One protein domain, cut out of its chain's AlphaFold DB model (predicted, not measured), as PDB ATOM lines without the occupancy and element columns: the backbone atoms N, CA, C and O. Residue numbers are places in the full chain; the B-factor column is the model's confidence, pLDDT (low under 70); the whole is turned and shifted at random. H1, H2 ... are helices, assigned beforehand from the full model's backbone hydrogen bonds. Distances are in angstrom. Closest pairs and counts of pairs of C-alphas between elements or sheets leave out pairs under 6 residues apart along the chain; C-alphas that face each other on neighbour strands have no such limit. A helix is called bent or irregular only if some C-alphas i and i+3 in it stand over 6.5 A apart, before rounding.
ATOM      1  N   THR A  24     129.289 164.076 155.790       93.75
ATOM      2  CA  THR A  24     128.846 163.391 157.012       93.75
ATOM      3  C   THR A  24     128.614 161.915 156.727       93.75
ATOM      4  O   THR A  24     129.113 161.068 157.466       93.75
ATOM      5  N   ALA A  25     127.927 161.594 155.625       94.56
ATOM      6  CA  ALA A  25     127.708 160.209 155.234       94.56
ATOM      7  C   ALA A  25     129.015 159.464 154.953       94.56
ATOM      8  O   ALA A  25     129.204 158.349 155.442       94.56
ATOM      9  N   TYR A  26     129.934 160.113 154.237       95.31
ATOM     10  CA  TYR A  26     131.266 159.592 153.954       95.31
ATOM     11  C   TYR A  26     132.088 159.309 155.223       95.31
ATOM     12  O   TYR A  26     132.586 158.194 155.404       95.31
ATOM     13  N   CYS A  27     132.224 160.298 156.109       96.12
ATOM     14  CA  CYS A  27     132.982 160.171 157.353       96.12
ATOM     15  C   CYS A  27     132.401 159.078 158.253       96.12
ATOM     16  O   CYS A  27     133.133 158.236 158.773       96.12
ATOM     17  N   SER A  28     131.076 159.071 158.394       96.88
ATOM     18  CA  SER A  28     130.365 158.121 159.237       96.88
ATOM     19  C   SER A  28     130.535 156.693 158.730       96.88
ATOM     20  O   SER A  28     130.878 155.806 159.509       96.88
ATOM     21  N   VAL A  29     130.352 156.441 157.427       96.75
ATOM     22  CA  VAL A  29     130.495 155.079 156.896       96.75
ATOM     23  C   VAL A  29     131.935 154.590 156.917       96.75
ATOM     24  O   VAL A  29     132.178 153.442 157.277       96.75
ATOM     25  N   THR A  30     132.895 155.457 156.602       96.44
ATOM     26  CA  THR A  30     134.315 155.094 156.614       96.44
ATOM     27  C   THR A  30     134.762 154.718 158.024       96.44
ATOM     28  O   THR A  30     135.413 153.694 158.211       96.44
ATOM     29  N   TRP A  31     134.341 155.483 159.033       97.31
ATOM     30  CA  TRP A  31     134.633 155.161 160.424       97.31
ATOM     31  C   TRP A  31     133.943 153.870 160.874       97.31
ATOM     32  O   TRP A  31     134.604 152.923 161.280       97.31
ATOM     33  N   ASN A  32     132.615 153.796 160.762       97.50
ATOM     34  CA  ASN A  32     131.860 152.692 161.358       97.50
ATOM     35  C   ASN A  32     132.056 151.358 160.618       97.50
ATOM     36  O   ASN A  32     132.007 150.313 161.262       97.50
ATOM     37  N   CYS A  33     132.310 151.370 159.303       97.44
ATOM     38  CA  CYS A  33     132.525 150.143 158.529       97.44
ATOM     39  C   CYS A  33     133.996 149.744 158.376       97.44
ATOM     40  O   CYS A  33     134.276 148.550 158.337       97.44
ATOM     41  N   LEU A  34     134.924 150.702 158.251       95.62
ATOM     42  CA  LEU A  34     136.342 150.405 157.991       95.62
ATOM     43  C   LEU A  34     137.249 150.651 159.203       95.62
ATOM     44  O   LEU A  34     138.416 150.281 159.150       95.62
ATOM     45  N   GLN A  35     136.747 151.296 160.266       94.44
ATOM     46  CA  GLN A  35     137.552 151.767 161.406       94.44
ATOM     47  C   GLN A  35     138.748 152.630 160.962       94.44
ATOM     48  O   GLN A  35     139.800 152.656 161.598       94.44
ATOM     49  N   HIS A  36     138.592 153.343 159.839       93.06
ATOM     50  CA  HIS A  36     139.661 154.112 159.205       93.06
ATOM     51  C   HIS A  36     139.528 155.605 159.515       93.06
ATOM     52  O   HIS A  36     138.464 156.205 159.340       93.06
ATOM     53  N   HIS A  37     140.623 156.225 159.957       91.62
ATOM     54  CA  HIS A  37     140.647 157.645 160.291       91.62
ATOM     55  C   HIS A  37     140.877 158.510 159.048       91.62
ATOM     56  O   HIS A  37     141.953 158.496 158.451       91.62
ATOM     57  N   ILE A  38     139.893 159.344 158.713       92.19
ATOM     58  CA  ILE A  38     140.021 160.366 157.675       92.19
ATOM     59  C   ILE A  38     140.374 161.715 158.328       92.19
ATOM     60  O   ILE A  38     139.572 162.215 159.119       92.19
ATOM     61  N   PRO A  39     141.521 162.343 157.993       89.44
ATOM     62  CA  PRO A  39     142.016 163.541 158.684       89.44
ATOM     63  C   PRO A  39     141.043 164.726 158.786       89.44
ATOM     64  O   PRO A  39     141.091 165.462 159.762       89.44
ATOM     65  N   HIS A  40     140.157 164.915 157.806       88.94
ATOM     66  CA  HIS A  40     139.210 166.039 157.774       88.94
ATOM     67  C   HIS A  40     137.833 165.718 158.385       88.94
ATOM     68  O   HIS A  40     136.935 166.557 158.340       88.94
ATOM     69  N   CYS A  41     137.639 164.515 158.934       93.69
ATOM     70  CA  CYS A  41     136.387 164.124 159.572       93.69
ATOM     71  C   CYS A  41     136.388 164.494 161.055       93.69
ATOM     72  O   CYS A  41     137.208 164.005 161.831       93.69
ATOM     73  N   THR A  42     135.421 165.309 161.466       95.19
ATOM     74  CA  THR A  42     135.199 165.639 162.882       95.19
ATOM     75  C   THR A  42     134.605 164.454 163.650       95.19
ATOM     76  O   THR A  42     133.931 163.605 163.065       95.19
ATOM     77  N   GLU A  43     134.760 164.425 164.979       94.81
ATOM     78  CA  GLU A  43     134.152 163.385 165.833       94.81
ATOM     79  C   GLU A  43     132.634 163.282 165.653       94.81
ATOM     80  O   GLU A  43     132.081 162.188 165.574       94.81
ATOM     81  N   LYS A  44     131.953 164.421 165.479       94.62
ATOM     82  CA  LYS A  44     130.513 164.451 165.194       94.62
ATOM     83  C   LYS A  44     130.169 163.743 163.880       94.62
ATOM     84  O   LYS A  44     129.163 163.050 163.811       94.62
ATOM     85  N   GLN A  45     130.987 163.903 162.841       95.19
ATOM     86  CA  GLN A  45     130.756 163.273 161.537       95.19
ATOM     87  C   GLN A  45     131.077 161.774 161.530       95.19
ATOM     88  O   GLN A  45     130.569 161.056 160.674       95.19
ATOM     89  N   LYS A  46     131.893 161.290 162.473       96.00
ATOM     90  CA  LYS A  46     132.190 159.859 162.646       96.00
ATOM     91  C   LYS A  46     131.050 159.096 163.330       96.00
ATOM     92  O   LYS A  46     130.989 157.871 163.229       96.00
ATOM     93  N   GLN A  47     130.133 159.792 164.006       95.94
ATOM     94  CA  GLN A  47     129.007 159.157 164.694       95.94
ATOM     95  C   GLN A  47     128.097 158.398 163.722       95.94
ATOM     96  O   GLN A  47     127.929 158.777 162.560       95.94
ATOM     97  N   ALA A  48     127.492 157.317 164.214       94.50
ATOM     98  CA  ALA A  48     126.494 156.559 163.473       94.50
ATOM     99  C   ALA A  48     125.307 157.460 163.096       94.50
ATOM    100  O   ALA A  48     124.750 158.172 163.935       94.50
ATOM    101  N   GLN A  49     124.905 157.430 161.827       93.81
ATOM    102  CA  GLN A  49     123.769 158.219 161.367       93.81
ATOM    103  C   GLN A  49     122.433 157.624 161.817       93.81
ATOM    104  O   GLN A  49     122.239 156.408 161.881       93.81
ATOM    105  N   LYS A  50     121.461 158.504 162.073       91.19
ATOM    106  CA  LYS A  50     120.119 158.111 162.506       91.19
ATOM    107  C   LYS A  50     119.446 157.196 161.476       91.19
ATOM    108  O   LYS A  50     119.312 157.545 160.305       91.19
ATOM    109  N   GLY A  51     118.932 156.061 161.949       90.31
ATOM    110  CA  GLY A  51     118.197 155.101 161.119       90.31
ATOM    111  C   GLY A  51     119.085 154.215 160.246       90.31
ATOM    112  O   GLY A  51     118.566 153.585 159.326       90.31
ATOM    113  N   ILE A  52     120.390 154.179 160.522       94.12
ATOM    114  CA  ILE A  52     121.347 153.267 159.906       94.12
ATOM    115  C   ILE A  52     121.899 152.329 160.976       94.12
ATOM    116  O   ILE A  52     122.405 152.773 162.005       94.12
ATOM    117  N   THR A  53     121.837 151.031 160.698       94.75
ATOM    118  CA  THR A  53     122.502 149.998 161.491       94.75
ATOM    119  C   THR A  53     123.729 149.530 160.720       94.75
ATOM    120  O   THR A  53     123.597 148.911 159.667       94.75
ATOM    121  N   TYR A  54     124.921 149.834 161.231       95.00
ATOM    122  CA  TYR A  54     126.205 149.481 160.612       95.00
ATOM    123  C   TYR A  54     126.555 148.016 160.903       95.00
ATOM    124  O   TYR A  54     127.466 147.714 161.666       95.00
ATOM    125  N   ASN A  55     125.766 147.098 160.348       95.38
ATOM    126  CA  ASN A  55     126.001 145.660 160.425       95.38
ATOM    127  C   ASN A  55     126.860 145.174 159.240       95.38
ATOM    128  O   ASN A  55     127.224 145.941 158.346       95.38
ATOM    129  N   GLN A  56     127.165 143.875 159.223       94.19
ATOM    130  CA  GLN A  56     127.953 143.255 158.156       94.19
ATOM    131  C   GLN A  56     127.331 143.471 156.768       94.19
ATOM    132  O   GLN A  56     128.052 143.762 155.820       94.19
ATOM    133  N   GLU A  57     126.005 143.386 156.648       92.06
ATOM    134  CA  GLU A  57     125.291 143.577 155.381       92.06
ATOM    135  C   GLU A  57     125.433 145.012 154.852       92.06
ATOM    136  O   GLU A  57     125.814 145.223 153.701       92.06
ATOM    137  N   PHE A  58     125.199 146.011 155.705       94.38
ATOM    138  CA  PHE A  58     125.315 147.420 155.349       94.38
ATOM    139  C   PHE A  58     126.749 147.807 154.969       94.38
ATOM    140  O   PHE A  58     126.956 148.604 154.047       94.38
ATOM    141  N   CYS A  59     127.732 147.253 155.684       95.88
ATOM    142  CA  CYS A  59     129.148 147.537 155.480       95.88
ATOM    143  C   CYS A  59     129.790 146.717 154.350       95.88
ATOM    144  O   CYS A  59     130.842 147.116 153.852       95.88
ATOM    145  N   ALA A  60     129.167 145.621 153.899       92.81
ATOM    146  CA  ALA A  60     129.736 144.734 152.883       92.81
ATOM    147  C   ALA A  60     130.155 145.452 151.584       92.81
ATOM    148  O   ALA A  60     131.280 145.222 151.146       92.81
ATOM    149  N   PRO A  61     129.360 146.361 150.978       91.94
ATOM    150  CA  PRO A  61     129.791 147.071 149.767       91.94
ATOM    151  C   PRO A  61     131.021 147.964 149.984       91.94
ATOM    152  O   PRO A  61     131.861 148.097 149.101       91.94
ATOM    153  N   VAL A  62     131.149 148.565 151.171       93.62
ATOM    154  CA  VAL A  62     132.266 149.457 151.520       93.62
ATOM    155  C   VAL A  62     133.542 148.645 151.731       93.62
ATOM    156  O   VAL A  62     134.595 148.992 151.200       93.62
ATOM    157  N   LEU A  63     133.429 147.525 152.450       93.19
ATOM    158  CA  LEU A  63     134.520 146.568 152.646       93.19
ATOM    159  C   LEU A  63     134.965 145.945 151.319       93.19
ATOM    160  O   LEU A  63     136.160 145.824 151.073       93.19
ATOM    161  N   ASN A  64     134.020 145.607 150.441       89.31
ATOM    162  CA  ASN A  64     134.316 145.055 149.125       89.31
ATOM    163  C   ASN A  64     135.095 146.057 148.254       89.31
ATOM    164  O   ASN A  64     136.085 145.681 147.638       89.31
ATOM    165  N   ASN A  65     134.734 147.344 148.273       89.94
ATOM    166  CA  ASN A  65     135.507 148.381 147.579       89.94
ATOM    167  C   ASN A  65     136.940 148.501 148.124       89.94
ATOM    168  O   ASN A  65     137.879 148.618 147.338       89.94
ATOM    169  N   LEU A  66     137.122 148.430 149.446       89.00
ATOM    170  CA  LEU A  66     138.457 148.417 150.051       89.00
ATOM    171  C   LEU A  66     139.265 147.190 149.604       89.00
ATOM    172  O   LEU A  66     140.417 147.334 149.204       89.00
ATOM    173  N   GLN A  67     138.659 145.999 149.622       87.50
ATOM    174  CA  GLN A  67     139.291 144.747 149.181       87.50
ATOM    175  C   GLN A  67     139.703 144.782 147.705       87.50
ATOM    176  O   GLN A  67     140.731 144.219 147.347       87.50
ATOM    177  N   ARG A  68     138.943 145.488 146.861       84.06
ATOM    178  CA  ARG A  68     139.282 145.734 145.450       84.06
ATOM    179  C   ARG A  68     140.428 146.735 145.254       84.06
ATOM    180  O   ARG A  68     140.864 146.936 144.129       84.06
ATOM    181  N   GLY A  69     140.898 147.389 146.318       84.94
ATOM    182  CA  GLY A  69     141.988 148.364 146.258       84.94
ATOM    183  C   GLY A  69     141.544 149.826 146.161       84.94
ATOM    184  O   GLY A  69     142.378 150.697 145.910       84.94
ATOM    185  N   VAL A  70     140.262 150.146 146.388       86.69
ATOM    186  CA  VAL A  70     139.835 151.552 146.499       86.69
ATOM    187  C   VAL A  70     140.435 152.152 147.771       86.69
ATOM    188  O   VAL A  70     140.015 151.836 148.883       86.69
ATOM    189  N   ASN A  71     141.401 153.060 147.610       88.06
ATOM    190  CA  ASN A  71     142.017 153.760 148.735       88.06
ATOM    191  C   ASN A  71     140.958 154.603 149.477       88.06
ATOM    192  O   ASN A  71     140.381 155.505 148.852       88.06
ATOM    193  N   PRO A  72     140.740 154.389 150.792       88.06
ATOM    194  CA  PRO A  72     139.761 155.133 151.580       88.06
ATOM    195  C   PRO A  72     139.929 156.652 151.534       88.06
ATOM    196  O   PRO A  72     138.932 157.354 151.609       88.06
ATOM    197  N   ASN A  73     141.153 157.160 151.362       88.75
ATOM    198  CA  ASN A  73     141.455 158.593 151.311       88.75
ATOM    199  C   ASN A  73     141.315 159.210 149.904       88.75
ATOM    200  O   ASN A  73     141.545 160.407 149.734       88.75
ATOM    201  N   SER A  74     141.001 158.412 148.879       87.94
ATOM    202  CA  SER A  74     140.902 158.890 147.493       87.94
ATOM    203  C   SER A  74     139.622 159.686 147.221       87.94
ATOM    204  O   SER A  74     138.599 159.517 147.886       87.94
ATOM    205  N   ILE A  75     139.643 160.501 146.160       85.69
ATOM    206  CA  ILE A  75     138.445 161.195 145.655       85.69
ATOM    207  C   ILE A  75     137.357 160.184 145.259       85.69
ATOM    208  O   ILE A  75     136.179 160.419 145.520       85.69
ATOM    209  N   ALA A  76     137.740 159.042 144.680       85.62
ATOM    210  CA  ALA A  76     136.803 157.979 144.326       85.62
ATOM    211  C   ALA A  76     136.094 157.406 145.562       85.62
ATOM    212  O   ALA A  76     134.871 157.263 145.556       85.62
ATOM    213  N   SER A  77     136.840 157.152 146.644       89.19
ATOM    214  CA  SER A  77     136.269 156.746 147.932       89.19
ATOM    215  C   SER A  77     135.311 157.804 148.467       89.19
ATOM    216  O   SER A  77     134.165 157.473 148.752       89.19
ATOM    217  N   LEU A  78     135.710 159.082 148.515       90.19
ATOM    218  CA  LEU A  78     134.825 160.172 148.943       90.19
ATOM    219  C   LEU A  78     133.508 160.177 148.149       90.19
ATOM    220  O   LEU A  78     132.425 160.260 148.732       90.19
ATOM    221  N   GLN A  79     133.589 160.053 146.823       89.94
ATOM    222  CA  GLN A  79     132.416 160.030 145.955       89.94
ATOM    223  C   GLN A  79     131.511 158.836 146.251       89.94
ATOM    224  O   GLN A  79     130.342 159.033 146.575       89.94
ATOM    225  N   ILE A  80     132.039 157.617 146.197       91.88
ATOM    226  CA  ILE A  80     131.246 156.395 146.358       91.88
ATOM    227  C   ILE A  80     130.710 156.276 147.791       91.88
ATOM    228  O   ILE A  80     129.514 156.058 147.998       91.88
ATOM    229  N   ASN A  81     131.564 156.479 148.794       93.62
ATOM    230  CA  ASN A  81     131.212 156.304 150.201       93.62
ATOM    231  C   ASN A  81     130.291 157.414 150.730       93.62
ATOM    232  O   ASN A  81     129.524 157.160 151.653       93.62
ATOM    233  N   SER A  82     130.241 158.599 150.110       93.81
ATOM    234  CA  SER A  82     129.185 159.581 150.425       93.81
ATOM    235  C   SER A  82     127.771 159.081 150.078       93.81
ATOM    236  O   SER A  82     126.789 159.510 150.684       93.81
ATOM    237  N   TYR A  83     127.645 158.134 149.141       94.44
ATOM    238  CA  TYR A  83     126.376 157.495 148.781       94.44
ATOM    239  C   TYR A  83     126.198 156.137 149.466       94.44
ATOM    240  O   TYR A  83     125.121 155.872 150.005       94.44
ATOM    241  N   LEU A  84     127.256 155.322 149.566       94.81
ATOM    242  CA  LEU A  84     127.280 154.129 150.424       94.81
ATOM    243  C   LEU A  84     127.260 154.467 151.922       94.81
ATOM    244  O   LEU A  84     127.339 153.560 152.736       94.81
ATOM    245  N   GLY A  85     127.165 155.731 152.327       94.19
ATOM    246  CA  GLY A  85     126.854 156.127 153.700       94.19
ATOM    247  C   GLY A  85     125.374 156.432 153.921       94.19
ATOM    248  O   GLY A  85     124.960 156.658 155.053       94.19
TER     249      GLY A  85
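This is residues 24 to 85 of the 287 residues of an uncharacterized protein of Fibrobacter sp (UniProt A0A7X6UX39). H3, the longest helix by residues with 12, and H4 run opposite ways, both about perpendicular to core helix H1, and the very short H2 packs on H1. The 62 printed residues have four named helices in order H1 to H4 and no named strand: all helix, compact, radius of gyration of the C-alphas 10.4 A, rounded, 28 by 26 by 18 A.

H3, residues 56 to 67, touches H1, residues 24 to 34, with residues 59 to 63 alone, at 85 degrees; the closest C-alphas, Cys 33 and Cys 59, are 5.2 A apart. H4, residues 75 to 83, touches H1 at 82 degrees, closest C-alphas Tyr 26 and Ser 82, 4.1 A. H2, residues 43 to 46, touches H1, closest C-alphas Ser 28 and Lys 46, 4.2 A. H3 and H4 are close but not clearly touching, closest C-alphas Val 62 and Asn 81, 7.1 A, at a shallow tilt of 11 degrees. H2 is apart from H3 and H4. Each O i to N i+4 pair is within hydrogen-bond range in H1, 6 of 8 in H3 and 4 of 5 in H4; H2 is too short for one.

H3 measures 14.5 A and is irregular, C-alphas 58 and 61 being 7.2 A apart. H1 measures 15.0 A from C-alpha 24 at (128.846, 163.391, 157.012), H2 5.1 A, and H4 13.0 A, to C-alpha 83 at (126.376, 157.495, 148.781).

The C-alphas farthest apart, Lys 50 and Gly 69, are 28.9 A apart. The printed part has no cut, its three links are short, and no printed residue is under 70 in pLDDT.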